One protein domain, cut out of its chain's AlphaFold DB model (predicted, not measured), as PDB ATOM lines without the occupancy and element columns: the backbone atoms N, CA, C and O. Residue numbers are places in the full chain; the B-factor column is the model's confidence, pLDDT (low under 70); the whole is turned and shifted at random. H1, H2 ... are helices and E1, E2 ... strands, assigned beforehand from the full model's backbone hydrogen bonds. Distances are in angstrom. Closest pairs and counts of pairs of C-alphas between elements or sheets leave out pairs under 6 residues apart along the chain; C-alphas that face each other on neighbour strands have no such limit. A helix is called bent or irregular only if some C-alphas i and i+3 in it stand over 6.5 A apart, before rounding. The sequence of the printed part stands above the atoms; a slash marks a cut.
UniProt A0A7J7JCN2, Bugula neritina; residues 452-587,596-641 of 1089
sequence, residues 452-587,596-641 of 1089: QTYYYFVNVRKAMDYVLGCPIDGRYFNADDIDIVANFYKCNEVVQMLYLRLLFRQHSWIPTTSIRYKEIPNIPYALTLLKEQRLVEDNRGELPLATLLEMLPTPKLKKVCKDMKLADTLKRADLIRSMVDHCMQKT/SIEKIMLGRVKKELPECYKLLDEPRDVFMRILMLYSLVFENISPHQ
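What this domain is: This is residues 452 to 587 and 596 to 641 of the 1089 residues of a protein of Bugula neritina (UniProt A0A7J7JCN2). Two lobes of helices stand at the two ends of an elongated domain, H9 with H1, H2, H3 and H4 in one and H5, H6, H7 and H8 in the other. A narrow waist between them holds the short strand E1, which has short pairings with two unnamed stretches, and a tail, residues 632 to 641, sticks out from the first lobe. The printed part has 182 residues with nine named helices and one named strand, in the order H1 to H8, E1, H9, and the class is mostly helix. The whole is loose, with a radius of gyration of the C-alphas of 20.4 A, and spans 62 by 41 by 34 A, only just elongated.

Where its parts are: The longest helix, H9, runs 24.4 A over residues 617 to 634, from C-alpha 617 at (5.247, 21.763, 27.982) to C-alpha 634 at (-4.597, 7.163, 11.048). It has a kink of 39 degrees near residue 628 and is irregular, with C-alphas 630 and 633 7.7 A apart. Before it comes E1, residues 612 to 615. H1, residues 455 to 469, spans 20.6 A from (-8.607, 25.446, 8.387); H2 is residues 479 to 490, H3 493 to 503 and H4 523 to 532. H5 is residues 545 to 551, H6 554 to 563, H7 572 to 584, 18.6 A long, and H8 597 to 608, 16.9 A long.

How they stand to each other: H9 touches H1 with residues 626 to 630 alone, about perpendicular at 87 degrees; the closest C-alphas, of Tyr 630 and Ala 463, are 6.1 A apart. Residues 619 to 622 of H9 touch residues 481 to 485 of H2, closest at C-alphas 622 and 481, 6.1 A. H3 touches H4 at 86 degrees, about perpendicular, with C-alphas 495 and 526 closest at 5.2 A. Residues 612 to 613 of E1 pair antiparallel with residues 510 to 511, and 614 to 615 with 536 to 537. H5 touches H8, the same way at a shallow tilt of 21 degrees, C-alphas 545 and 602 being closest at 6.4 A. H6 touches H7, closest at C-alphas 554 and 572, 6.5 A, at a shallow tilt of 34 degrees, only just short of steep. H1 and H7, for instance, are apart. In H1 to H8 every O i to N i+4 pair is within hydrogen-bond range; in H9, 12 of 14.

The domain as a whole: The two C-alphas farthest apart, of Pro 471 and Lys 565, are 62.9 A apart. Residues 588 to 595 are cut out, and C-alphas 587 and 596 stand 6.9 A apart. The links H3 to H4 and H4 to H5 are long. Mean pLDDT of the printed part is 86.5; residues 452 to 453, 539 to 542, 585 to 587 and 633 to 641 are under 70.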
ATOM      1  N   GLN A 452     -10.573  28.576   4.002       62.59
ATOM      2  CA  GLN A 452      -9.326  27.914   3.610       62.59
ATOM      3  C   GLN A 452      -8.131  28.431   4.419       62.59
ATOM      4  O   GLN A 452      -7.354  27.624   4.919       62.59
ATOM      5  N   THR A 453      -8.023  29.745   4.645       68.88
ATOM      6  CA  THR A 453      -6.922  30.347   5.429       68.88
ATOM      7  C   THR A 453      -6.908  29.883   6.895       68.88
ATOM      8  O   THR A 453      -5.848  29.797   7.513       68.88
ATOM      9  N   TYR A 454      -8.072  29.543   7.463       85.88
ATOM     10  CA  TYR A 454      -8.241  29.249   8.896       85.88
ATOM     11  C   TYR A 454      -8.540  27.778   9.208       85.88
ATOM     12  O   TYR A 454      -8.943  27.448  10.326       85.88
ATOM     13  N   TYR A 455      -8.305  26.874   8.253       86.94
ATOM     14  CA  TYR A 455      -8.607  25.446   8.387       86.94
ATOM     15  C   TYR A 455      -8.029  24.813   9.660       86.94
ATOM     16  O   TYR A 455      -8.696  24.021  10.316       86.94
ATOM     17  N   TYR A 456      -6.811  25.197  10.055       89.12
ATOM     18  CA  TYR A 456      -6.149  24.671  11.247       89.12
ATOM     19  C   TYR A 456      -6.898  25.032  12.540       89.12
ATOM     20  O   TYR A 456      -6.964  24.220  13.457       89.12
ATOM     21  N   PHE A 457      -7.505  26.219  12.604       91.56
ATOM     22  CA  PHE A 457      -8.290  26.675  13.751       91.56
ATOM     23  C   PHE A 457      -9.625  25.928  13.845       91.56
ATOM     24  O   PHE A 457      -9.984  25.426  14.912       91.56
ATOM     25  N   VAL A 458     -10.321  25.785  12.714       90.62
ATOM     26  CA  VAL A 458     -11.601  25.067  12.620       90.62
ATOM     27  C   VAL A 458     -11.420  23.574  12.916       90.62
ATOM     28  O   VAL A 458     -12.128  23.014  13.753       90.62
ATOM     29  N   ASN A 459     -10.439  22.932  12.281       90.38
ATOM     30  CA  ASN A 459     -10.244  21.484  12.353       90.38
ATOM     31  C   ASN A 459      -9.718  21.034  13.725       90.38
ATOM     32  O   ASN A 459     -10.155  19.999  14.225       90.38
ATOM     33  N   VAL A 460      -8.844  21.814  14.381       92.31
ATOM     34  CA  VAL A 460      -8.422  21.505  15.761       92.31
ATOM     35  C   VAL A 460      -9.584  21.668  16.735       92.31
ATOM     36  O   VAL A 460      -9.747  20.817  17.604       92.31
ATOM     37  N   ARG A 461     -10.438  22.689  16.575       93.06
ATOM     38  CA  ARG A 461     -11.639  22.823  17.416       93.06
ATOM     39  C   ARG A 461     -12.618  21.666  17.196       93.06
ATOM     40  O   ARG A 461     -13.043  21.080  18.183       93.06
ATOM     41  N   LYS A 462     -12.855  21.223  15.950       91.19
ATOM     42  CA  LYS A 462     -13.624  19.986  15.670       91.19
ATOM     43  C   LYS A 462     -13.028  18.764  16.391       91.19
ATOM     44  O   LYS A 462     -13.779  17.977  16.959       91.19
ATOM     45  N   ALA A 463     -11.700  18.621  16.408       91.06
ATOM     46  CA  ALA A 463     -11.021  17.537  17.122       91.06
ATOM     47  C   ALA A 463     -11.163  17.645  18.656       91.06
ATOM     48  O   ALA A 463     -11.442  16.645  19.315       91.06
ATOM     49  N   MET A 464     -11.018  18.849  19.225       94.50
ATOM     50  CA  MET A 464     -11.220  19.117  20.656       94.50
ATOM     51  C   MET A 464     -12.655  18.816  21.091       94.50
ATOM     52  O   MET A 464     -12.858  18.039  22.023       94.50
ATOM     53  N   ASP A 465     -13.637  19.381  20.390       93.38
ATOM     54  CA  ASP A 465     -15.059  19.234  20.702       93.38
ATOM     55  C   ASP A 465     -15.497  17.756  20.578       93.38
ATOM     56  O   ASP A 465     -16.245  17.261  21.422       93.38
ATOM     57  N   TYR A 466     -14.968  17.016  19.591       91.69
ATOM     58  CA  TYR A 466     -15.192  15.570  19.444       91.69
ATOM     59  C   TYR A 466     -14.577  14.757  20.598       91.69
ATOM     60  O   TYR A 466     -15.265  13.936  21.203       91.69
ATOM     61  N   VAL A 467     -13.289  14.952  20.910       93.12
ATOM     62  CA  VAL A 467     -12.570  14.119  21.896       93.12
ATOM     63  C   VAL A 467     -13.052  14.393  23.318       93.12
ATOM     64  O   VAL A 467     -13.301  13.451  24.069       93.12
ATOM     65  N   LEU A 468     -13.225  15.666  23.683       95.19
ATOM     66  CA  LEU A 468     -13.681  16.064  25.016       95.19
ATOM     67  C   LEU A 468     -15.186  15.809  25.207       95.19
ATOM     68  O   LEU A 468     -15.613  15.501  26.317       95.19
ATOM     69  N   GLY A 469     -15.981  15.883  24.133       93.06
ATOM     70  CA  GLY A 469     -17.400  15.515  24.137       93.06
ATOM     71  C   GLY A 469     -17.667  14.003  24.109       93.06
ATOM     72  O   GLY A 469     -18.783  13.579  24.406       93.06
ATOM     73  N   CYS A 470     -16.674  13.174  23.771       90.56
ATOM     74  CA  CYS A 470     -16.812  11.719  23.731       90.56
ATOM     75  C   CYS A 470     -16.735  11.113  25.149       90.56
ATOM     76  O   CYS A 470     -15.683  11.217  25.784       90.56
ATOM     77  N   PRO A 471     -17.759  10.382  25.641       91.00
ATOM     78  CA  PRO A 471     -17.727   9.772  26.979       91.00
ATOM     79  C   PRO A 471     -16.584   8.764  27.203       91.00
ATOM     80  O   PRO A 471     -16.189   8.514  28.341       91.00
ATOM     81  N   ILE A 472     -16.048   8.182  26.123       91.31
ATOM     82  CA  ILE A 472     -14.959   7.194  26.159       91.31
ATOM     83  C   ILE A 472     -13.578   7.863  26.269       91.31
ATOM     84  O   ILE A 472     -12.700   7.301  26.924       91.31
ATOM     85  N   ASP A 473     -13.388   9.048  25.675       92.25
ATOM     86  CA  ASP A 473     -12.087   9.739  25.629       92.25
ATOM     87  C   ASP A 473     -11.984  10.930  26.588       92.25
ATOM     88  O   ASP A 473     -10.932  11.123  27.199       92.25
ATOM     89  N   GLY A 474     -13.062  11.695  26.789       93.94
ATOM     90  CA  GLY A 474     -13.091  12.835  27.713       93.94
ATOM     91  C   GLY A 474     -12.683  12.449  29.140       93.94
ATOM     92  O   GLY A 474     -12.029  13.220  29.835       93.94
ATOM     93  N   ARG A 475     -12.952  11.196  29.538       94.12
ATOM     94  CA  ARG A 475     -12.546  10.597  30.824       94.12
ATOM     95  C   ARG A 475     -11.025  10.505  31.046       94.12
ATOM     96  O   ARG A 475     -10.599  10.252  32.169       94.12
ATOM     97  N   TYR A 476     -10.202  10.651  30.002       96.38
ATOM     98  CA  TYR A 476      -8.737  10.677  30.126       96.38
ATOM     99  C   TYR A 476      -8.185  12.069  30.454       96.38
ATOM    100  O   TYR A 476      -6.973  12.205  30.626       96.38
ATOM    101  N   PHE A 477      -9.046  13.084  30.551       97.19
ATOM    102  CA  PHE A 477      -8.675  14.447  30.906       97.19
ATOM    103  C   PHE A 477      -9.172  14.765  32.317       97.19
ATOM    104  O   PHE A 477     -10.340  14.553  32.642       97.19
ATOM    105  N   ASN A 478      -8.265  15.213  33.185       96.06
ATOM    106  CA  ASN A 478      -8.598  15.581  34.563       96.06
ATOM    107  C   ASN A 478      -8.989  17.070  34.666       96.06
ATOM    108  O   ASN A 478      -9.022  17.781  33.665       96.06
ATOM    109  N   ALA A 479      -9.291  17.554  35.877       97.06
ATOM    110  CA  ALA A 479      -9.666  18.956  36.084       97.06
ATOM    111  C   ALA A 479      -8.603  19.938  35.551       97.06
ATOM    112  O   ALA A 479      -8.958  20.887  34.861       97.06
ATOM    113  N   ASP A 480      -7.316  19.662  35.788       96.56
ATOM    114  CA  ASP A 480      -6.206  20.517  35.343       96.56
ATOM    115  C   ASP A 480      -6.091  20.558  33.806       96.56
ATOM    116  O   ASP A 480      -5.941  21.630  33.217       96.56
ATOM    117  N   ASP A 481      -6.237  19.403  33.138       96.81
ATOM    118  CA  ASP A 481      -6.288  19.316  31.672       96.81
ATOM    119  C   ASP A 481      -7.452  20.154  31.095       96.81
ATOM    120  O   ASP A 481      -7.304  20.815  30.064       96.81
ATOM    121  N   ILE A 482      -8.615  20.141  31.756       96.94
ATOM    122  CA  ILE A 482      -9.802  20.903  31.338       96.94
ATOM    123  C   ILE A 482      -9.640  22.404  31.627       96.94
ATOM    124  O   ILE A 482     -10.030  23.217  30.790       96.94
ATOM    125  N   ASP A 483      -9.016  22.794  32.739       97.38
ATOM    126  CA  ASP A 483      -8.716  24.200  33.046       97.38
ATOM    127  C   ASP A 483      -7.685  24.796  32.070       97.38
ATOM    128  O   ASP A 483      -7.802  25.961  31.681       97.38
ATOM    129  N   ILE A 484      -6.728  23.998  31.582       97.81
ATOM    130  CA  ILE A 484      -5.826  24.369  30.476       97.81
ATOM    131  C   ILE A 484      -6.620  24.669  29.193       97.81
ATOM    132  O   ILE A 484      -6.398  25.702  28.552       97.81
ATOM    133  N   VAL A 485      -7.580  23.812  28.836       97.25
ATOM    134  CA  VAL A 485      -8.466  24.033  27.679       97.25
ATOM    135  C   VAL A 485      -9.365  25.260  27.896       97.25
ATOM    136  O   VAL A 485      -9.542  26.068  26.983       97.25
ATOM    137  N   ALA A 486      -9.871  25.475  29.112       97.00
ATOM    138  CA  ALA A 486     -10.643  26.666  29.460       97.00
ATOM    139  C   ALA A 486      -9.803  27.954  29.372       97.00
ATOM    140  O   ALA A 486     -10.311  28.980  28.924       97.00
ATOM    141  N   ASN A 487      -8.518  27.916  29.742       97.00
ATOM    142  CA  ASN A 487      -7.587  29.042  29.591       97.00
ATOM    143  C   ASN A 487      -7.356  29.407  28.116       97.00
ATOM    144  O   ASN A 487      -7.350  30.588  27.774       97.00
ATOM    145  N   PHE A 488      -7.270  28.418  27.223       97.25
ATOM    146  CA  PHE A 488      -7.259  28.653  25.775       97.25
ATOM    147  C   PHE A 488      -8.558  29.302  25.271       97.25
ATOM    148  O   PHE A 488      -8.496  30.278  24.526       97.25
ATOM    149  N   TYR A 489      -9.731  28.857  25.730       96.12
ATOM    150  CA  TYR A 489     -11.004  29.483  25.340       96.12
ATOM    151  C   TYR A 489     -11.262  30.870  25.973       96.12
ATOM    152  O   TYR A 489     -12.163  31.572  25.512       96.12
ATOM    153  N   LYS A 490     -10.478  31.313  26.972       95.69
ATOM    154  CA  LYS A 490     -10.482  32.713  27.462       95.69
ATOM    155  C   LYS A 490      -9.782  33.676  26.495       95.69
ATOM    156  O   LYS A 490     -10.081  34.869  26.500       95.69
ATOM    157  N   CYS A 491      -8.858  33.186  25.669       95.75
ATOM    158  CA  CYS A 491      -8.253  33.974  24.599       95.75
ATOM    159  C   CYS A 491      -9.276  34.270  23.491       95.75
ATOM    160  O   CYS A 491     -10.139  33.445  23.202       95.75
ATOM    161  N   ASN A 492      -9.150  35.413  22.808       94.50
ATOM    162  CA  ASN A 492      -9.916  35.656  21.577       94.50
ATOM    163  C   ASN A 492      -9.399  34.779  20.415       94.50
ATOM    164  O   ASN A 492      -8.305  34.219  20.489       94.50
ATOM    165  N   GLU A 493     -10.166  34.675  19.327       94.56
ATOM    166  CA  GLU A 493      -9.870  33.732  18.237       94.56
ATOM    167  C   GLU A 493      -8.522  33.993  17.541       94.56
ATOM    168  O   GLU A 493      -7.815  33.043  17.223       94.56
ATOM    169  N   VAL A 494      -8.087  35.252  17.408       94.00
ATOM    170  CA  VAL A 494      -6.768  35.614  16.843       94.00
ATOM    171  C   VAL A 494      -5.617  35.129  17.739       94.00
ATOM    172  O   VAL A 494      -4.572  34.686  17.262       94.00
ATOM    173  N   VAL A 495      -5.809  35.174  19.057       95.94
ATOM    174  CA  VAL A 495      -4.831  34.694  20.044       95.94
ATOM    175  C   VAL A 495      -4.828  33.157  20.110       95.94
ATOM    176  O   VAL A 495      -3.757  32.549  20.167       95.94
ATOM    177  N   GLN A 496      -5.998  32.517  20.004       96.06
ATOM    178  CA  GLN A 496      -6.123  31.060  19.855       96.06
ATOM    179  C   GLN A 496      -5.449  30.561  18.560       96.06
ATOM    180  O   GLN A 496      -4.702  29.582  18.591       96.06
ATOM    181  N   MET A 497      -5.645  31.258  17.433       95.31
ATOM    182  CA  MET A 497      -4.973  30.979  16.156       95.31
ATOM    183  C   MET A 497      -3.448  30.998  16.298       95.31
ATOM    184  O   MET A 497      -2.786  30.077  15.817       95.31
ATOM    185  N   LEU A 498      -2.884  31.986  17.004       95.88
ATOM    186  CA  LEU A 498      -1.442  32.041  17.251       95.88
ATOM    187  C   LEU A 498      -0.950  30.817  18.035       95.88
ATOM    188  O   LEU A 498       0.051  30.214  17.650       95.88
ATOM    189  N   TYR A 499      -1.657  30.417  19.097       96.56
ATOM    190  CA  TYR A 499      -1.299  29.220  19.863       96.56
ATOM    191  C   TYR A 499      -1.285  27.962  18.981       96.56
ATOM    192  O   TYR A 499      -0.327  27.190  19.029       96.56
ATOM    193  N   LEU A 500      -2.280  27.788  18.105       94.44
ATOM    194  CA  LEU A 500      -2.346  26.639  17.196       94.44
ATOM    195  C   LEU A 500      -1.302  26.689  16.068       94.44
ATOM    196  O   LEU A 500      -0.702  25.660  15.757       94.44
ATOM    197  N   ARG A 501      -0.995  27.866  15.502       92.31
ATOM    198  CA  ARG A 501       0.136  28.034  14.563       92.31
ATOM    199  C   ARG A 501       1.483  27.677  15.218       92.31
ATOM    200  O   ARG A 501       2.380  27.192  14.529       92.31
ATOM    201  N   LEU A 502       1.632  27.893  16.529       93.81
ATOM    202  CA  LEU A 502       2.816  27.494  17.301       93.81
ATOM    203  C   LEU A 502       2.796  26.006  17.709       93.81
ATOM    204  O   LEU A 502       3.858  25.391  17.756       93.81
ATOM    205  N   LEU A 503       1.621  25.409  17.946       92.81
ATOM    206  CA  LEU A 503       1.452  23.997  18.336       92.81
ATOM    207  C   LEU A 503       2.035  23.021  17.302       92.81
ATOM    208  O   LEU A 503       2.668  22.030  17.676       92.81
ATOM    209  N   PHE A 504       1.852  23.338  16.016       88.44
ATOM    210  CA  PHE A 504       2.345  22.551  14.880       88.44
ATOM    211  C   PHE A 504       3.777  22.897  14.436       88.44
ATOM    212  O   PHE A 504       4.314  22.223  13.558       88.44
ATOM    213  N   ARG A 505       4.422  23.914  15.028       88.12
ATOM    214  CA  ARG A 505       5.850  24.190  14.802       88.12
ATOM    215  C   ARG A 505       6.732  23.228  15.606       88.12
ATOM    216  O   ARG A 505       6.291  22.598  16.566       88.12
ATOM    217  N   GLN A 506       8.014  23.142  15.235       85.69
ATOM    218  CA  GLN A 506       9.004  22.417  16.033       85.69
ATOM    219  C   GLN A 506       9.038  22.990  17.455       85.69
ATOM    220  O   GLN A 506       9.342  24.168  17.652       85.69
ATOM    221  N   HIS A 507       8.755  22.136  18.441       89.81
ATOM    222  CA  HIS A 507       8.674  22.522  19.848       89.81
ATOM    223  C   HIS A 507      10.034  23.008  20.363       89.81
ATOM    224  O   HIS A 507      10.957  22.221  20.565       89.81
ATOM    225  N   SER A 508      10.185  24.327  20.464       88.19
ATOM    226  CA  SER A 508      11.466  25.007  20.654       88.19
ATOM    227  C   SER A 508      11.253  26.469  21.064       88.19
ATOM    228  O   SER A 508      10.134  26.981  21.033       88.19
ATOM    229  N   TRP A 509      12.333  27.152  21.448       87.62
ATOM    230  CA  TRP A 509      12.319  28.586  21.730       87.62
ATOM    231  C   TRP A 509      12.372  29.400  20.436       87.62
ATOM    232  O   TRP A 509      13.372  29.381  19.717       87.62
ATOM    233  N   ILE A 510      11.305  30.149  20.157       87.81
ATOM    234  CA  ILE A 510      11.101  30.865  18.897       87.81
ATOM    235  C   ILE A 510      11.235  32.382  19.135       87.81
ATOM    236  O   ILE A 510      10.456  32.952  19.903       87.81
ATOM    237  N   PRO A 511      12.186  33.070  18.476       86.81
ATOM    238  CA  PRO A 511      12.275  34.529  18.504       86.81
ATOM    239  C   PRO A 511      11.044  35.198  17.880       86.81
ATOM    240  O   PRO A 511      10.679  34.895  16.749       86.81
ATOM    241  N   THR A 512      10.446  36.189  18.539       87.69
ATOM    242  CA  THR A 512       9.236  36.891  18.063       87.69
ATOM    243  C   THR A 512       9.407  37.484  16.660       87.69
ATOM    244  O   THR A 512       8.472  37.502  15.869       87.69
ATOM    245  N   THR A 513      10.628  37.875  16.278       85.62
ATOM    246  CA  THR A 513      10.955  38.372  14.926       85.62
ATOM    247  C   THR A 513      10.813  37.334  13.795       85.62
ATOM    248  O   THR A 513      10.794  37.726  12.620       85.62
ATOM    249  N   SER A 514      10.742  36.033  14.123       86.75
ATOM    250  CA  SER A 514      10.502  34.901  13.205       86.75
ATOM    251  C   SER A 514       9.098  34.280  13.343       86.75
ATOM    252  O   SER A 514       8.803  33.238  12.743       86.75
ATOM    253  N   ILE A 515       8.212  34.926  14.104       89.62
ATOM    254  CA  ILE A 515       6.785  34.610  14.173       89.62
ATOM    255  C   ILE A 515       6.060  35.643  13.305       89.62
ATOM    256  O   ILE A 515       6.023  36.826  13.638       89.62
ATOM    257  N   ARG A 516       5.552  35.212  12.147       88.44
ATOM    258  CA  ARG A 516       4.866  36.066  11.167       88.44
ATOM    259  C   ARG A 516       3.749  35.259  10.521       88.44
ATOM    260  O   ARG A 516       4.027  34.213   9.944       88.44
ATOM    261  N   TYR A 517       2.529  35.765  10.622       89.88
ATOM    262  CA  TYR A 517       1.310  35.165  10.087       89.88
ATOM    263  C   TYR A 517       0.457  36.319   9.557       89.88
ATOM    264  O   TYR A 517       0.323  37.328  10.252       89.88
ATOM    265  N   LYS A 518      -0.045  36.225   8.319       87.81
ATOM    266  CA  LYS A 518      -0.744  37.342   7.646       87.81
ATOM    267  C   LYS A 518      -2.046  37.707   8.375       87.81
ATOM    268  O   LYS A 518      -2.472  38.855   8.340       87.81
ATOM    269  N   GLU A 519      -2.626  36.734   9.068       88.06
ATOM    270  CA  GLU A 519      -3.900  36.809   9.775       88.06
ATOM    271  C   GLU A 519      -3.820  37.270  11.244       88.06
ATOM    272  O   GLU A 519      -4.853  37.566  11.842       88.06
ATOM    273  N   ILE A 520      -2.623  37.358  11.842       89.88
ATOM    274  CA  ILE A 520      -2.444  37.788  13.243       89.88
ATOM    275  C   ILE A 520      -1.715  39.146  13.270       89.88
ATOM    276  O   ILE A 520      -0.481  39.183  13.253       89.88
ATOM    277  N   PRO A 521      -2.443  40.280  13.329       85.38
ATOM    278  CA  PRO A 521      -1.866  41.609  13.100       85.38
ATOM    279  C   PRO A 521      -0.952  42.118  14.226       85.38
ATOM    280  O   PRO A 521      -0.106  42.973  13.980       85.38
ATOM    281  N   ASN A 522      -1.091  41.616  15.459       91.62
ATOM    282  CA  ASN A 522      -0.265  42.030  16.599       91.62
ATOM    283  C   ASN A 522       0.257  40.814  17.381       91.62
ATOM    284  O   ASN A 522      -0.265  40.445  18.435       91.62
ATOM    285  N   ILE A 523       1.306  40.194  16.834       93.50
ATOM    286  CA  ILE A 523       1.992  39.041  17.433       93.50
ATOM    287  C   ILE A 523       2.490  39.326  18.869       93.50
ATOM    288  O   ILE A 523       2.200  38.501  19.734       93.50
ATOM    289  N   PRO A 524       3.180  40.447  19.188       92.62
ATOM    290  CA  PRO A 524       3.634  40.709  20.558       92.62
ATOM    291  C   PRO A 524       2.497  40.754  21.585       92.62
ATOM    292  O   PRO A 524       2.598  40.108  22.624       92.62
ATOM    293  N   TYR A 525       1.396  41.449  21.285       92.81
ATOM    294  CA  TYR A 525       0.239  41.517  22.184       92.81
ATOM    295  C   TYR A 525      -0.418  40.144  22.383       92.81
ATOM    296  O   TYR A 525      -0.737  39.763  23.508       92.81
ATOM    297  N   ALA A 526      -0.556  39.363  21.309       95.06
ATOM    298  CA  ALA A 526      -1.097  38.011  21.395       95.06
ATOM    299  C   ALA A 526      -0.208  37.068  22.234       95.06
ATOM    300  O   ALA A 526      -0.734  36.262  22.996       95.06
ATOM    301  N   LEU A 527       1.122  37.200  22.160       94.81
ATOM    302  CA  LEU A 527       2.055  36.440  23.004       94.81
ATOM    303  C   LEU A 527       1.943  36.820  24.489       94.81
ATOM    304  O   LEU A 527       1.973  35.927  25.337       94.81
ATOM    305  N   THR A 528       1.742  38.102  24.814       93.88
ATOM    306  CA  THR A 528       1.462  38.545  26.192       93.88
ATOM    307  C   THR A 528       0.180  37.907  26.732       93.88
ATOM    308  O   THR A 528       0.206  37.316  27.810       93.88
ATOM    309  N   LEU A 529      -0.913  37.919  25.961       95.69
ATOM    310  CA  LEU A 529      -2.177  37.293  26.373       95.69
ATOM    311  C   LEU A 529      -2.049  35.767  26.552       95.69
ATOM    312  O   LEU A 529      -2.594  35.210  27.504       95.69
ATOM    313  N   LEU A 530      -1.285  35.078  25.694       96.69
ATOM    314  CA  LEU A 530      -0.981  33.651  25.885       96.69
ATOM    315  C   LEU A 530      -0.135  33.394  27.143       96.69
ATOM    316  O   LEU A 530      -0.299  32.353  27.782       96.69
ATOM    317  N   LYS A 531       0.762  34.316  27.517       95.19
ATOM    318  CA  LYS A 531       1.566  34.221  28.745       95.19
ATOM    319  C   LYS A 531       0.697  34.412  29.991       95.19
ATOM    320  O   LYS A 531       0.826  33.648  30.943       95.19
ATOM    321  N   GLU A 532      -0.231  35.369  29.966       95.75
ATOM    322  CA  GLU A 532      -1.216  35.589  31.037       95.75
ATOM    323  C   GLU A 532      -2.099  34.354  31.273       95.75
ATOM    324  O   GLU A 532      -2.312  33.962  32.421       95.75
ATOM    325  N   GLN A 533      -2.538  33.680  30.203       96.62
ATOM    326  CA  GLN A 533      -3.293  32.420  30.286       96.62
ATOM    327  C   GLN A 533      -2.417  31.173  30.544       96.62
ATOM    328  O   GLN A 533      -2.929  30.055  30.520       96.62
ATOM    329  N   ARG A 534      -1.111  31.339  30.813       95.81
ATOM    330  CA  ARG A 534      -0.131  30.257  31.060       95.81
ATOM    331  C   ARG A 534      -0.042  29.215  29.934       95.81
ATOM    332  O   ARG A 534       0.133  28.028  30.189       95.81
ATOM    333  N   LEU A 535      -0.128  29.661  28.683       96.31
ATOM    334  CA  LEU A 535       0.013  28.819  27.488       96.31
ATOM    335  C   LEU A 535       1.412  28.921  26.851       96.31
ATOM    336  O   LEU A 535       1.853  27.989  26.171       96.31
ATOM    337  N   VAL A 536       2.133  30.021  27.098       95.56
ATOM    338  CA  VAL A 536       3.526  30.233  26.665       95.56
ATOM    339  C   VAL A 536       4.406  30.763  27.794       95.56
ATOM    340  O   VAL A 536       3.935  31.438  28.709       95.56
ATOM    341  N   GLU A 537       5.702  30.499  27.680       91.81
ATOM    342  CA  GLU A 537       6.768  31.072  28.500       91.81
ATOM    343  C   GLU A 537       7.700  31.949  27.646       91.81
ATOM    344  O   GLU A 537       7.931  31.667  26.471       91.81
ATOM    345  N   ASP A 538       8.258  33.003  28.242       86.88
ATOM    346  CA  ASP A 538       9.213  33.948  27.633       86.88
ATOM    347  C   ASP A 538      10.597  33.923  28.313       86.88
ATOM    348  O   ASP A 538      11.425  34.822  28.103       86.88
ATOM    349  N   ASN A 539      10.828  32.901  29.150       68.88
ATOM    350  CA  ASN A 539      11.906  32.775  30.131       68.88
ATOM    351  C   ASN A 539      13.303  32.543  29.517       68.88
ATOM    352  O   ASN A 539      14.018  31.589  29.810       68.88
ATOM    353  N   ARG A 540      13.768  33.530  28.749       65.94
ATOM    354  CA  ARG A 540      15.179  33.730  28.381       65.94
ATOM    355  C   ARG A 540      16.084  33.940  29.606       65.94
ATOM    356  O   ARG A 540      17.299  34.046  29.447       65.94
ATOM    357  N   GLY A 541      15.528  34.073  30.813       60.69
ATOM    358  CA  GLY A 541      16.259  34.296  32.058       60.69
ATOM    359  C   GLY A 541      17.211  33.148  32.383       60.69
ATOM    360  O   GLY A 541      18.400  33.391  32.598       60.69
ATOM    361  N   GLU A 542      16.697  31.924  32.332       66.94
ATOM    362  CA  GLU A 542      17.295  30.746  32.979       66.94
ATOM    363  C   GLU A 542      17.884  29.722  31.990       66.94
ATOM    364  O   GLU A 542      18.472  28.723  32.399       66.94
ATOM    365  N   LEU A 543      17.774  29.974  30.681       76.00
ATOM    366  CA  LEU A 543      18.271  29.062  29.647       76.00
ATOM    367  C   LEU A 543      19.810  28.954  29.627       76.00
ATOM    368  O   LEU A 543      20.494  29.979  29.728       76.00
ATOM    369  N   PRO A 544      20.368  27.746  29.393       82.31
ATOM    370  CA  PRO A 544      21.804  27.555  29.217       82.31
ATOM    371  C   PRO A 544      22.380  28.422  28.094       82.31
ATOM    372  O   PRO A 544      21.774  28.582  27.029       82.31
ATOM    373  N   LEU A 545      23.607  28.918  28.292       83.75
ATOM    374  CA  LEU A 545      24.304  29.760  27.315       83.75
ATOM    375  C   LEU A 545      24.372  29.109  25.922       83.75
ATOM    376  O   LEU A 545      24.135  29.787  24.925       83.75
ATOM    377  N   ALA A 546      24.632  27.799  25.845       83.31
ATOM    378  CA  ALA A 546      24.672  27.060  24.582       83.31
ATOM    379  C   ALA A 546      23.350  27.167  23.795       83.31
ATOM    380  O   ALA A 546      23.372  27.485  22.609       83.31
ATOM    381  N   THR A 547      22.203  26.999  24.462       83.12
ATOM    382  CA  THR A 547      20.867  27.117  23.853       83.12
ATOM    383  C   THR A 547      20.611  28.532  23.332       83.12
ATOM    384  O   THR A 547      20.172  28.711  22.199       83.12
ATOM    385  N   LEU A 548      20.955  29.559  24.115       84.62
ATOM    386  CA  LEU A 548      20.801  30.962  23.706       84.62
ATOM    387  C   LEU A 548      21.715  31.336  22.520       84.62
ATOM    388  O   LEU A 548      21.331  32.141  21.669       84.62
ATOM    389  N   LEU A 549      22.904  30.731  22.427       86.69
ATOM    390  CA  LEU A 549      23.796  30.861  21.269       86.69
ATOM    391  C   LEU A 549      23.242  30.125  20.034       86.69
ATOM    392  O   LEU A 549      23.296  30.661  18.924       86.69
ATOM    393  N   GLU A 550      22.651  28.941  20.204       86.31
ATOM    394  CA  GLU A 550      21.984  28.205  19.122       86.31
ATOM    395  C   GLU A 550      20.756  28.936  18.558       86.31
ATOM    396  O   GLU A 550      20.475  28.793  17.366       86.31
ATOM    397  N   MET A 551      20.101  29.796  19.344       81.06
ATOM    398  CA  MET A 551      19.009  30.669  18.884       81.06
ATOM    399  C   MET A 551      19.479  31.918  18.113       81.06
ATOM    400  O   MET A 551      18.719  32.468  17.314       81.06
ATOM    401  N   LEU A 552      20.710  32.405  18.324       84.62
ATOM    402  CA  LEU A 552      21.182  33.640  17.682       84.62
ATOM    403  C   LEU A 552      21.484  33.434  16.184       84.62
ATOM    404  O   LEU A 552      22.294  32.568  15.837       84.62
ATOM    405  N   PRO A 553      20.947  34.265  15.267       84.25
ATOM    406  CA  PRO A 553      21.351  34.260  13.860       84.25
ATOM    407  C   PRO A 553      22.867  34.428  13.693       84.25
ATOM    408  O   PRO A 553      23.499  35.199  14.415       84.25
ATOM    409  N   THR A 554      23.466  33.740  12.717       86.00
ATOM    410  CA  THR A 554      24.932  33.708  12.530       86.00
ATOM    411  C   THR A 554      25.605  35.096  12.449       86.00
ATOM    412  O   THR A 554      26.673  35.243  13.044       86.00
ATOM    413  N   PRO A 555      25.014  36.146  11.833       87.75
ATOM    414  CA  PRO A 555      25.574  37.502  11.897       87.75
ATOM    415  C   PRO A 555      25.667  38.068  13.325       87.75
ATOM    416  O   PRO A 555      26.663  38.698  13.674       87.75
ATOM    417  N   LYS A 556      24.668  37.793  14.179       88.06
ATOM    418  CA  LYS A 556      24.667  38.210  15.589       88.06
ATOM    419  C   LYS A 556      25.670  37.409  16.421       88.06
ATOM    420  O   LYS A 556      26.377  38.006  17.224       88.06
ATOM    421  N   LEU A 557      25.827  36.104  16.171       88.19
ATOM    422  CA  LEU A 557      26.913  35.319  16.783       88.19
ATOM    423  C   LEU A 557      28.292  35.910  16.466       88.19
ATOM    424  O   LEU A 557      29.087  36.111  17.380       88.19
ATOM    425  N   LYS A 558      28.563  36.253  15.197       89.38
ATOM    426  CA  LYS A 558      29.833  36.890  14.804       89.38
ATOM    427  C   LYS A 558      30.042  38.248  15.481       89.38
ATOM    428  O   LYS A 558      31.160  38.543  15.891       89.38
ATOM    429  N   LYS A 559      28.984  39.047  15.662       89.62
ATOM    430  CA  LYS A 559      29.045  40.297  16.437       89.62
ATOM    431  C   LYS A 559      29.435  40.043  17.899       89.62
ATOM    432  O   LYS A 559      30.422  40.613  18.351       89.62
ATOM    433  N   VAL A 560      28.762  39.122  18.599       88.50
ATOM    434  CA  VAL A 560      29.120  38.782  19.992       88.50
ATOM    435  C   VAL A 560      30.537  38.188  20.079       88.50
ATOM    436  O   VAL A 560      31.249  38.480  21.035       88.50
ATOM    437  N   CYS A 561      30.999  37.433  19.072       88.94
ATOM    438  CA  CYS A 561      32.400  36.993  18.991       88.94
ATOM    439  C   CYS A 561      33.365  38.186  18.946       88.94
ATOM    440  O   CYS A 561      34.276  38.244  19.770       88.94
ATOM    441  N   LYS A 562      33.134  39.171  18.063       89.00
ATOM    442  CA  LYS A 562      33.947  40.402  17.992       89.00
ATOM    443  C   LYS A 562      33.944  41.170  19.311       89.00
ATOM    444  O   LYS A 562      35.014  41.519  19.805       89.00
ATOM    445  N   ASP A 563      32.774  41.355  19.923       86.19
ATOM    446  CA  ASP A 563      32.641  42.026  21.222       86.19
ATOM    447  C   ASP A 563      33.453  41.302  22.316       86.19
ATOM    448  O   ASP A 563      34.074  41.940  23.174       86.19
ATOM    449  N   MET A 564      33.453  39.962  22.302       85.62
ATOM    450  CA  MET A 564      34.208  39.087  23.216       85.62
ATOM    451  C   MET A 564      35.680  38.876  22.807       85.62
ATOM    452  O   MET A 564      36.396  38.179  23.518       85.62
ATOM    453  N   LYS A 565      36.152  39.478  21.704       86.62
ATOM    454  CA  LYS A 565      37.498  39.277  21.120       86.62
ATOM    455  C   LYS A 565      37.808  37.816  20.731       86.62
ATOM    456  O   LYS A 565      38.962  37.396  20.745       86.62
ATOM    457  N   LEU A 566      36.779  37.053  20.360       85.81
ATOM    458  CA  LEU A 566      36.864  35.682  19.845       85.81
ATOM    459  C   LEU A 566      36.882  35.666  18.308       85.81
ATOM    460  O   LEU A 566      36.372  36.581  17.660       85.81
ATOM    461  N   ALA A 567      37.445  34.608  17.718       84.56
ATOM    462  CA  ALA A 567      37.548  34.457  16.266       84.56
ATOM    463  C   ALA A 567      36.164  34.308  15.605       84.56
ATOM    464  O   ALA A 567      35.465  33.323  15.829       84.56
ATOM    465  N   ASP A 568      35.784  35.257  14.747       83.12
ATOM    466  CA  ASP A 568      34.473  35.299  14.086       83.12
ATOM    467  C   ASP A 568      34.455  34.624  12.701       83.12
ATOM    468  O   ASP A 568      33.401  34.508  12.074       83.12
ATOM    469  N   THR A 569      35.601  34.162  12.199       85.25
ATOM    470  CA  THR A 569      35.756  33.526  10.877       85.25
ATOM    471  C   THR A 569      35.270  32.073  10.826       85.25
ATOM    472  O   THR A 569      35.034  31.552   9.736       85.25
ATOM    473  N   LEU A 570      35.076  31.429  11.981       84.25
ATOM    474  CA  LEU A 570      34.708  30.014  12.101       84.25
ATOM    475  C   LEU A 570      33.275  29.706  11.609       84.25
ATOM    476  O   LEU A 570      32.434  30.595  11.427       84.25
ATOM    477  N   LYS A 571      32.974  28.414  11.409       86.94
ATOM    478  CA  LYS A 571      31.617  27.925  11.091       86.94
ATOM    479  C   LYS A 571      30.729  27.961  12.342       86.94
ATOM    480  O   LYS A 571      31.228  27.883  13.458       86.94
ATOM    481  N   ARG A 572      29.399  28.024  12.170       87.44
ATOM    482  CA  ARG A 572      28.415  28.216  13.263       87.44
ATOM    483  C   ARG A 572      28.657  27.327  14.494       87.44
ATOM    484  O   ARG A 572      28.740  27.851  15.596       87.44
ATOM    485  N   ALA A 573      28.799  26.014  14.313       86.25
ATOM    486  CA  ALA A 573      28.999  25.082  15.429       86.25
ATOM    487  C   ALA A 573      30.356  25.258  16.141       86.25
ATOM    488  O   ALA A 573      30.469  24.976  17.331       86.25
ATOM    489  N   ASP A 574      31.376  25.738  15.425       87.44
ATOM    490  CA  ASP A 574      32.711  26.004  15.966       87.44
ATOM    491  C   ASP A 574      32.771  27.366  16.680       87.44
ATOM    492  O   ASP A 574      33.436  27.474  17.705       87.44
ATOM    493  N   LEU A 575      32.009  28.369  16.213       88.81
ATOM    494  CA  LEU A 575      31.764  29.619  16.951       88.81
ATOM    495  C   LEU A 575      31.088  29.322  18.297       88.81
ATOM    496  O   LEU A 575      31.580  29.752  19.335       88.81
ATOM    497  N   ILE A 576      29.996  28.548  18.290       87.88
ATOM    498  CA  ILE A 576      29.242  28.216  19.512       87.88
ATOM    499  C   ILE A 576      30.120  27.426  20.493       87.88
ATOM    500  O   ILE A 576      30.174  27.794  21.666       87.88
ATOM    501  N   ARG A 577      30.875  26.415  20.027       86.06
ATOM    502  CA  ARG A 577      31.855  25.716  20.878       86.06
ATOM    503  C   ARG A 577      32.916  26.668  21.426       86.06
ATOM    504  O   ARG A 577      33.035  26.760  22.638       86.06
ATOM    505  N   SER A 578      33.571  27.472  20.586       86.50
ATOM    506  CA  SER A 578      34.574  28.450  21.037       86.50
ATOM    507  C   SER A 578      34.037  29.426  22.093       86.50
ATOM    508  O   SER A 578      34.782  29.814  22.991       86.50
ATOM    509  N   MET A 579      32.769  29.833  21.998       87.19
ATOM    510  CA  MET A 579      32.112  30.718  22.965       87.19
ATOM    511  C   MET A 579      31.806  30.012  24.297       87.19
ATOM    512  O   MET A 579      32.048  30.588  25.359       87.19
ATOM    513  N   VAL A 580      31.331  28.763  24.256       86.06
ATOM    514  CA  VAL A 580      31.113  27.934  25.455       86.06
ATOM    515  C   VAL A 580      32.447  27.581  26.123       86.06
ATOM    516  O   VAL A 580      32.611  27.833  27.315       86.06
ATOM    517  N   ASP A 581      33.431  27.105  25.359       85.25
ATOM    518  CA  ASP A 581      34.775  26.759  25.835       85.25
ATOM    519  C   ASP A 581      35.460  27.963  26.505       85.25
ATOM    520  O   ASP A 581      36.091  27.817  27.550       85.25
ATOM    521  N   HIS A 582      35.291  29.173  25.958       83.25
ATOM    522  CA  HIS A 582      35.808  30.408  26.555       83.25
ATOM    523  C   HIS A 582      35.152  30.752  27.906       83.25
ATOM    524  O   HIS A 582      35.819  31.304  28.779       83.25
ATOM    525  N   CYS A 583      33.880  30.399  28.113       80.25
ATOM    526  CA  CYS A 583      33.210  30.569  29.407       80.25
ATOM    527  C   CYS A 583      33.611  29.496  30.434       80.25
ATOM    528  O   CYS A 583      33.540  29.754  31.632       80.25
ATOM    529  N   MET A 584      34.056  28.321  29.973       74.38
ATOM    530  CA  MET A 584      34.548  27.220  30.816       74.38
ATOM    531  C   MET A 584      36.042  27.347  31.173       74.38
ATOM    532  O   MET A 584      36.526  26.684  32.093       74.38
ATOM    533  N   GLN A 585      36.797  28.193  30.467       68.25
ATOM    534  CA  GLN A 585      38.195  28.482  30.789       68.25
ATOM    535  C   GLN A 585      38.303  29.311  32.079       68.25
ATOM    536  O   GLN A 585      37.522  30.229  32.320       68.25
ATOM    537  N   LYS A 586      39.280  28.959  32.931       52.41
ATOM    538  CA  LYS A 586      39.409  29.476  34.306       52.41
ATOM    539  C   LYS A 586      39.334  31.005  34.359       52.41
ATOM    540  O   LYS A 586      40.094  31.694  33.678       52.41
ATOM    541  N   THR A 587      38.478  31.514  35.244       53.53
ATOM    542  CA  THR A 587      38.315  32.943  35.527       53.53
ATOM    543  C   THR A 587      39.660  33.609  35.823       53.53
ATOM    544  O   THR A 587      40.328  33.300  36.813       53.53
ATOM    545  N   SER A 596      31.458  36.233  36.632       73.88
ATOM    546  CA  SER A 596      31.808  35.151  35.699       73.88
ATOM    547  C   SER A 596      31.809  35.640  34.244       73.88
ATOM    548  O   SER A 596      30.911  36.383  33.836       73.88
ATOM    549  N   ILE A 597      32.771  35.164  33.444       79.75
ATOM    550  CA  ILE A 597      32.850  35.407  31.992       79.75
ATOM    551  C   ILE A 597      31.538  34.987  31.312       79.75
ATOM    552  O   ILE A 597      31.020  35.712  30.461       79.75
ATOM    553  N   GLU A 598      30.943  33.884  31.773       81.50
ATOM    554  CA  GLU A 598      29.622  33.418  31.354       81.50
ATOM    555  C   GLU A 598      28.543  34.487  31.565       81.50
ATOM    556  O   GLU A 598      27.783  34.769  30.648       81.50
ATOM    557  N   LYS A 599      28.507  35.159  32.725       81.56
ATOM    558  CA  LYS A 599      27.514  36.206  33.031       81.56
ATOM    559  C   LYS A 599      27.682  37.440  32.131       81.56
ATOM    560  O   LYS A 599      26.686  38.065  31.764       81.56
ATOM    561  N   ILE A 600      28.915  37.759  31.726       83.75
ATOM    562  CA  ILE A 600      29.211  38.828  30.753       83.75
ATOM    563  C   ILE A 600      28.744  38.421  29.348       83.75
ATOM    564  O   ILE A 600      28.062  39.200  28.676       83.75
ATOM    565  N   MET A 601      29.068  37.201  28.908       85.50
ATOM    566  CA  MET A 601      28.643  36.703  27.598       85.50
ATOM    567  C   MET A 601      27.119  36.563  27.525       85.50
ATOM    568  O   MET A 601      26.518  37.021  26.558       85.50
ATOM    569  N   LEU A 602      26.483  36.037  28.573       83.81
ATOM    570  CA  LEU A 602      25.033  35.919  28.722       83.81
ATOM    571  C   LEU A 602      24.342  37.286  28.611       83.81
ATOM    572  O   LEU A 602      23.344  37.405  27.906       83.81
ATOM    573  N   GLY A 603      24.893  38.334  29.234       83.75
ATOM    574  CA  GLY A 603      24.386  39.705  29.098       83.75
ATOM    575  C   GLY A 603      24.471  40.247  27.665       83.75
ATOM    576  O   GLY A 603      23.540  40.896  27.191       83.75
ATOM    577  N   ARG A 604      25.550  39.938  26.936       86.25
ATOM    578  CA  ARG A 604      25.727  40.331  25.524       86.25
ATOM    579  C   ARG A 604      24.818  39.538  24.582       86.25
ATOM    580  O   ARG A 604      24.168  40.127  23.725       86.25
ATOM    581  N   VAL A 605      24.700  38.229  24.794       85.69
ATOM    582  CA  VAL A 605      23.774  37.345  24.071       85.69
ATOM    583  C   VAL A 605      22.327  37.805  24.265       85.69
ATOM    584  O   VAL A 605      21.616  37.969  23.278       85.69
ATOM    585  N   LYS A 606      21.915  38.117  25.500       82.06
ATOM    586  CA  LYS A 606      20.573  38.644  25.814       82.06
ATOM    587  C   LYS A 606      20.308  40.046  25.255       82.06
ATOM    588  O   LYS A 606      19.155  40.371  25.016       82.06
ATOM    589  N   LYS A 607      21.342  40.862  25.007       85.31
ATOM    590  CA  LYS A 607      21.196  42.157  24.316       85.31
ATOM    591  C   LYS A 607      20.952  41.996  22.810       85.31
ATOM    592  O   LYS A 607      20.246  42.804  22.214       85.31
ATOM    593  N   GLU A 608      21.532  40.970  22.186       85.62
ATOM    594  CA  GLU A 608      21.358  40.706  20.752       85.62
ATOM    595  C   GLU A 608      20.151  39.807  20.439       85.62
ATOM    596  O   GLU A 608      19.617  39.866  19.327       85.62
ATOM    597  N   LEU A 609      19.705  38.977  21.381       81.62
ATOM    598  CA  LEU A 609      18.541  38.105  21.234       81.62
ATOM    599  C   LEU A 609      17.247  38.886  21.558       81.62
ATOM    600  O   LEU A 609      17.158  39.470  22.635       81.62
ATOM    601  N   PRO A 610      16.244  38.931  20.658       80.06
ATOM    602  CA  PRO A 610      15.006  39.671  20.904       80.06
ATOM    603  C   PRO A 610      14.091  38.939  21.906       80.06
ATOM    604  O   PRO A 610      14.460  37.932  22.517       80.06
ATOM    605  N   GLU A 611      12.861  39.431  22.049       84.25
ATOM    606  CA  GLU A 611      11.714  38.654  22.535       84.25
ATOM    607  C   GLU A 611      11.727  37.228  21.956       84.25
ATOM    608  O   GLU A 611      11.894  37.057  20.748       84.25
ATOM    609  N   CYS A 612      11.622  36.210  22.816       86.19
ATOM    610  CA  CYS A 612      11.574  34.796  22.435       86.19
ATOM    611  C   CYS A 612      10.601  34.061  23.351       86.19
ATOM    612  O   CYS A 612      10.657  34.257  24.564       86.19
ATOM    613  N   TYR A 613       9.773  33.201  22.765       91.19
ATOM    614  CA  TYR A 613       8.719  32.464  23.455       91.19
ATOM    615  C   TYR A 613       8.784  30.972  23.106       91.19
ATOM    616  O   TYR A 613       9.226  30.601  22.016       91.19
ATOM    617  N   LYS A 614       8.315  30.121  24.016       92.50
ATOM    618  CA  LYS A 614       8.103  28.677  23.822       92.50
ATOM    619  C   LYS A 614       6.702  28.333  24.341       92.50
ATOM    620  O   LYS A 614       6.215  28.985  25.265       92.50
ATOM    621  N   LEU A 615       6.036  27.333  23.761       95.44
ATOM    622  CA  LEU A 615       4.826  26.778  24.382       95.44
ATOM    623  C   LEU A 615       5.193  26.116  25.717       95.44
ATOM    624  O   LEU A 615       6.212  25.431  25.798       95.44
ATOM    625  N   LEU A 616       4.363  26.273  26.745       95.12
ATOM    626  CA  LEU A 616       4.566  25.540  27.996       95.12
ATOM    627  C   LEU A 616       4.308  24.040  27.775       95.12
ATOM    628  O   LEU A 616       3.355  23.661  27.090       95.12
ATOM    629  N   ASP A 617       5.182  23.193  28.328       93.19
ATOM    630  CA  ASP A 617       5.247  21.763  27.982       93.19
ATOM    631  C   ASP A 617       3.973  20.997  28.365       93.19
ATOM    632  O   ASP A 617       3.458  20.220  27.565       93.19
ATOM    633  N   GLU A 618       3.437  21.258  29.559       94.38
ATOM    634  CA  GLU A 618       2.216  20.633  30.078       94.38
ATOM    635  C   GLU A 618       0.956  21.055  29.294       94.38
ATOM    636  O   GLU A 618       0.294  20.165  28.754       94.38
ATOM    637  N   PRO A 619       0.653  22.360  29.101       96.50
ATOM    638  CA  PRO A 619      -0.409  22.787  28.199       96.50
ATOM    639  C   PRO A 619      -0.287  22.169  26.811       96.50
ATOM    640  O   PRO A 619      -1.254  21.600  26.310       96.50
ATOM    641  N   ARG A 620       0.910  22.203  26.207       95.38
ATOM    642  CA  ARG A 620       1.145  21.596  24.891       95.38
ATOM    643  C   ARG A 620       0.826  20.098  24.888       95.38
ATOM    644  O   ARG A 620       0.263  19.610  23.908       95.38
ATOM    645  N   ASP A 621       1.166  19.367  25.948       94.56
ATOM    646  CA  ASP A 621       0.854  17.942  26.043       94.56
ATOM    647  C   ASP A 621      -0.654  17.664  26.046       94.56
ATOM    648  O   ASP A 621      -1.077  16.735  25.361       94.56
ATOM    649  N   VAL A 622      -1.476  18.490  26.709       96.62
ATOM    650  CA  VAL A 622      -2.948  18.355  26.683       96.62
ATOM    651  C   VAL A 622      -3.478  18.400  25.248       96.62
ATOM    652  O   VAL A 622      -4.148  17.462  24.811       96.62
ATOM    653  N   PHE A 623      -3.130  19.435  24.474       95.62
ATOM    654  CA  PHE A 623      -3.574  19.548  23.078       95.62
ATOM    655  C   PHE A 623      -3.000  18.434  22.196       95.62
ATOM    656  O   PHE A 623      -3.704  17.910  21.333       95.62
ATOM    657  N   MET A 624      -1.754  18.011  22.427       92.56
ATOM    658  CA  MET A 624      -1.169  16.884  21.697       92.56
ATOM    659  C   MET A 624      -1.805  15.534  22.078       92.56
ATOM    660  O   MET A 624      -1.897  14.670  21.212       92.56
ATOM    661  N   ARG A 625      -2.290  15.340  23.315       94.06
ATOM    662  CA  ARG A 625      -3.092  14.168  23.720       94.06
ATOM    663  C   ARG A 625      -4.473  14.179  23.075       94.06
ATOM    664  O   ARG A 625      -4.893  13.137  22.582       94.06
ATOM    665  N   ILE A 626      -5.145  15.332  23.026       94.31
ATOM    666  CA  ILE A 626      -6.418  15.504  22.304       94.31
ATOM    667  C   ILE A 626      -6.238  15.128  20.830       94.31
ATOM    668  O   ILE A 626      -6.941  14.259  20.318       94.31
ATOM    669  N   LEU A 627      -5.254  15.735  20.162       91.25
ATOM    670  CA  LEU A 627      -4.981  15.472  18.751       91.25
ATOM    671  C   LEU A 627      -4.552  14.023  18.503       91.25
ATOM    672  O   LEU A 627      -4.997  13.444  17.520       91.25
ATOM    673  N   MET A 628      -3.760  13.422  19.399       90.19
ATOM    674  CA  MET A 628      -3.393  12.005  19.331       90.19
ATOM    675  C   MET A 628      -4.624  11.099  19.425       90.19
ATOM    676  O   MET A 628      -4.776  10.227  18.580       90.19
ATOM    677  N   LEU A 629      -5.515  11.299  20.408       90.50
ATOM    678  CA  LEU A 629      -6.741  10.498  20.558       90.50
ATOM    679  C   LEU A 629      -7.644  10.611  19.322       90.50
ATOM    680  O   LEU A 629      -8.126   9.595  18.825       90.50
ATOM    681  N   TYR A 630      -7.789  11.821  18.773       88.75
ATOM    682  CA  TYR A 630      -8.482  12.040  17.501       88.75
ATOM    683  C   TYR A 630      -7.773  11.357  16.317       88.75
ATOM    684  O   TYR A 630      -8.431  10.928  15.368       88.75
ATOM    685  N   SER A 631      -6.438  11.233  16.363       83.31
ATOM    686  CA  SER A 631      -5.629  10.722  15.255       83.31
ATOM    687  C   SER A 631      -5.270   9.233  15.299       83.31
ATOM    688  O   SER A 631      -4.702   8.748  14.321       83.31
ATOM    689  N   LEU A 632      -5.582   8.488  16.371       79.06
ATOM    690  CA  LEU A 632      -5.136   7.090  16.545       79.06
ATOM    691  C   LEU A 632      -5.467   6.188  15.346       79.06
ATOM    692  O   LEU A 632      -4.657   5.356  14.952       79.06
ATOM    693  N   VAL A 633      -6.628   6.376  14.717       66.94
ATOM    694  CA  VAL A 633      -7.052   5.565  13.562       66.94
ATOM    695  C   VAL A 633      -6.195   5.752  12.307       66.94
ATOM    696  O   VAL A 633      -6.195   4.875  11.443       66.94
ATOM    697  N   PHE A 634      -5.461   6.864  12.196       64.94
ATOM    698  CA  PHE A 634      -4.597   7.163  11.048       64.94
ATOM    699  C   PHE A 634      -3.171   6.632  11.219       64.94
ATOM    700  O   PHE A 634      -2.398   6.618  10.257       64.94
ATOM    701  N   GLU A 635      -2.835   6.130  12.408       60.78
ATOM    702  CA  GLU A 635      -1.577   5.439  12.663       60.78
ATOM    703  C   GLU A 635      -1.522   4.120  11.877       60.78
ATOM    704  O   GLU A 635      -2.372   3.229  12.005       60.78
ATOM    705  N   ASN A 636      -0.480   3.970  11.059       53.00
ATOM    706  CA  ASN A 636      -0.187   2.784  10.264       53.00
ATOM    707  C   ASN A 636      -1.379   2.295   9.402       53.00
ATOM    708  O   ASN A 636      -1.576   1.076   9.263       53.00
ATOM    709  N   ILE A 637      -2.160   3.198   8.783       48.84
ATOM    710  CA  ILE A 637      -3.027   2.795   7.655       48.84
ATOM    711  C   ILE A 637      -2.131   2.330   6.492       48.84
ATOM    712  O   ILE A 637      -2.277   1.209   5.991       48.84
ATOM    713  N   SER A 638      -1.111   3.131   6.160       39.47
ATOM    714  CA  SER A 638       0.001   2.755   5.280       39.47
ATOM    715  C   SER A 638       1.283   2.539   6.101       39.47
ATOM    716  O   SER A 638       1.572   3.342   6.984       39.47
ATOM    717  N   PRO A 639       2.110   1.509   5.814       33.66
ATOM    718  CA  PRO A 639       3.365   1.246   6.535       33.66
ATOM    719  C   PRO A 639       4.482   2.274   6.257       33.66
ATOM    720  O   PRO A 639       5.612   2.087   6.708       33.66
ATOM    721  N   HIS A 640       4.186   3.328   5.493       33.78
ATOM    722  CA  HIS A 640       5.095   4.436   5.181       33.78
ATOM    723  C   HIS A 640       4.494   5.816   5.501       33.78
ATOM    724  O   HIS A 640       5.128   6.829   5.217       33.78
ATOM    725  N   GLN A 641       3.280   5.864   6.064       45.31
ATOM    726  CA  GLN A 641       2.583   7.092   6.454       45.31
ATOM    727  C   GLN A 641       1.806   6.836   7.752       45.31
ATOM    728  O   GLN A 641       0.630   6.470   7.729       45.31
TER     729      GLN A 641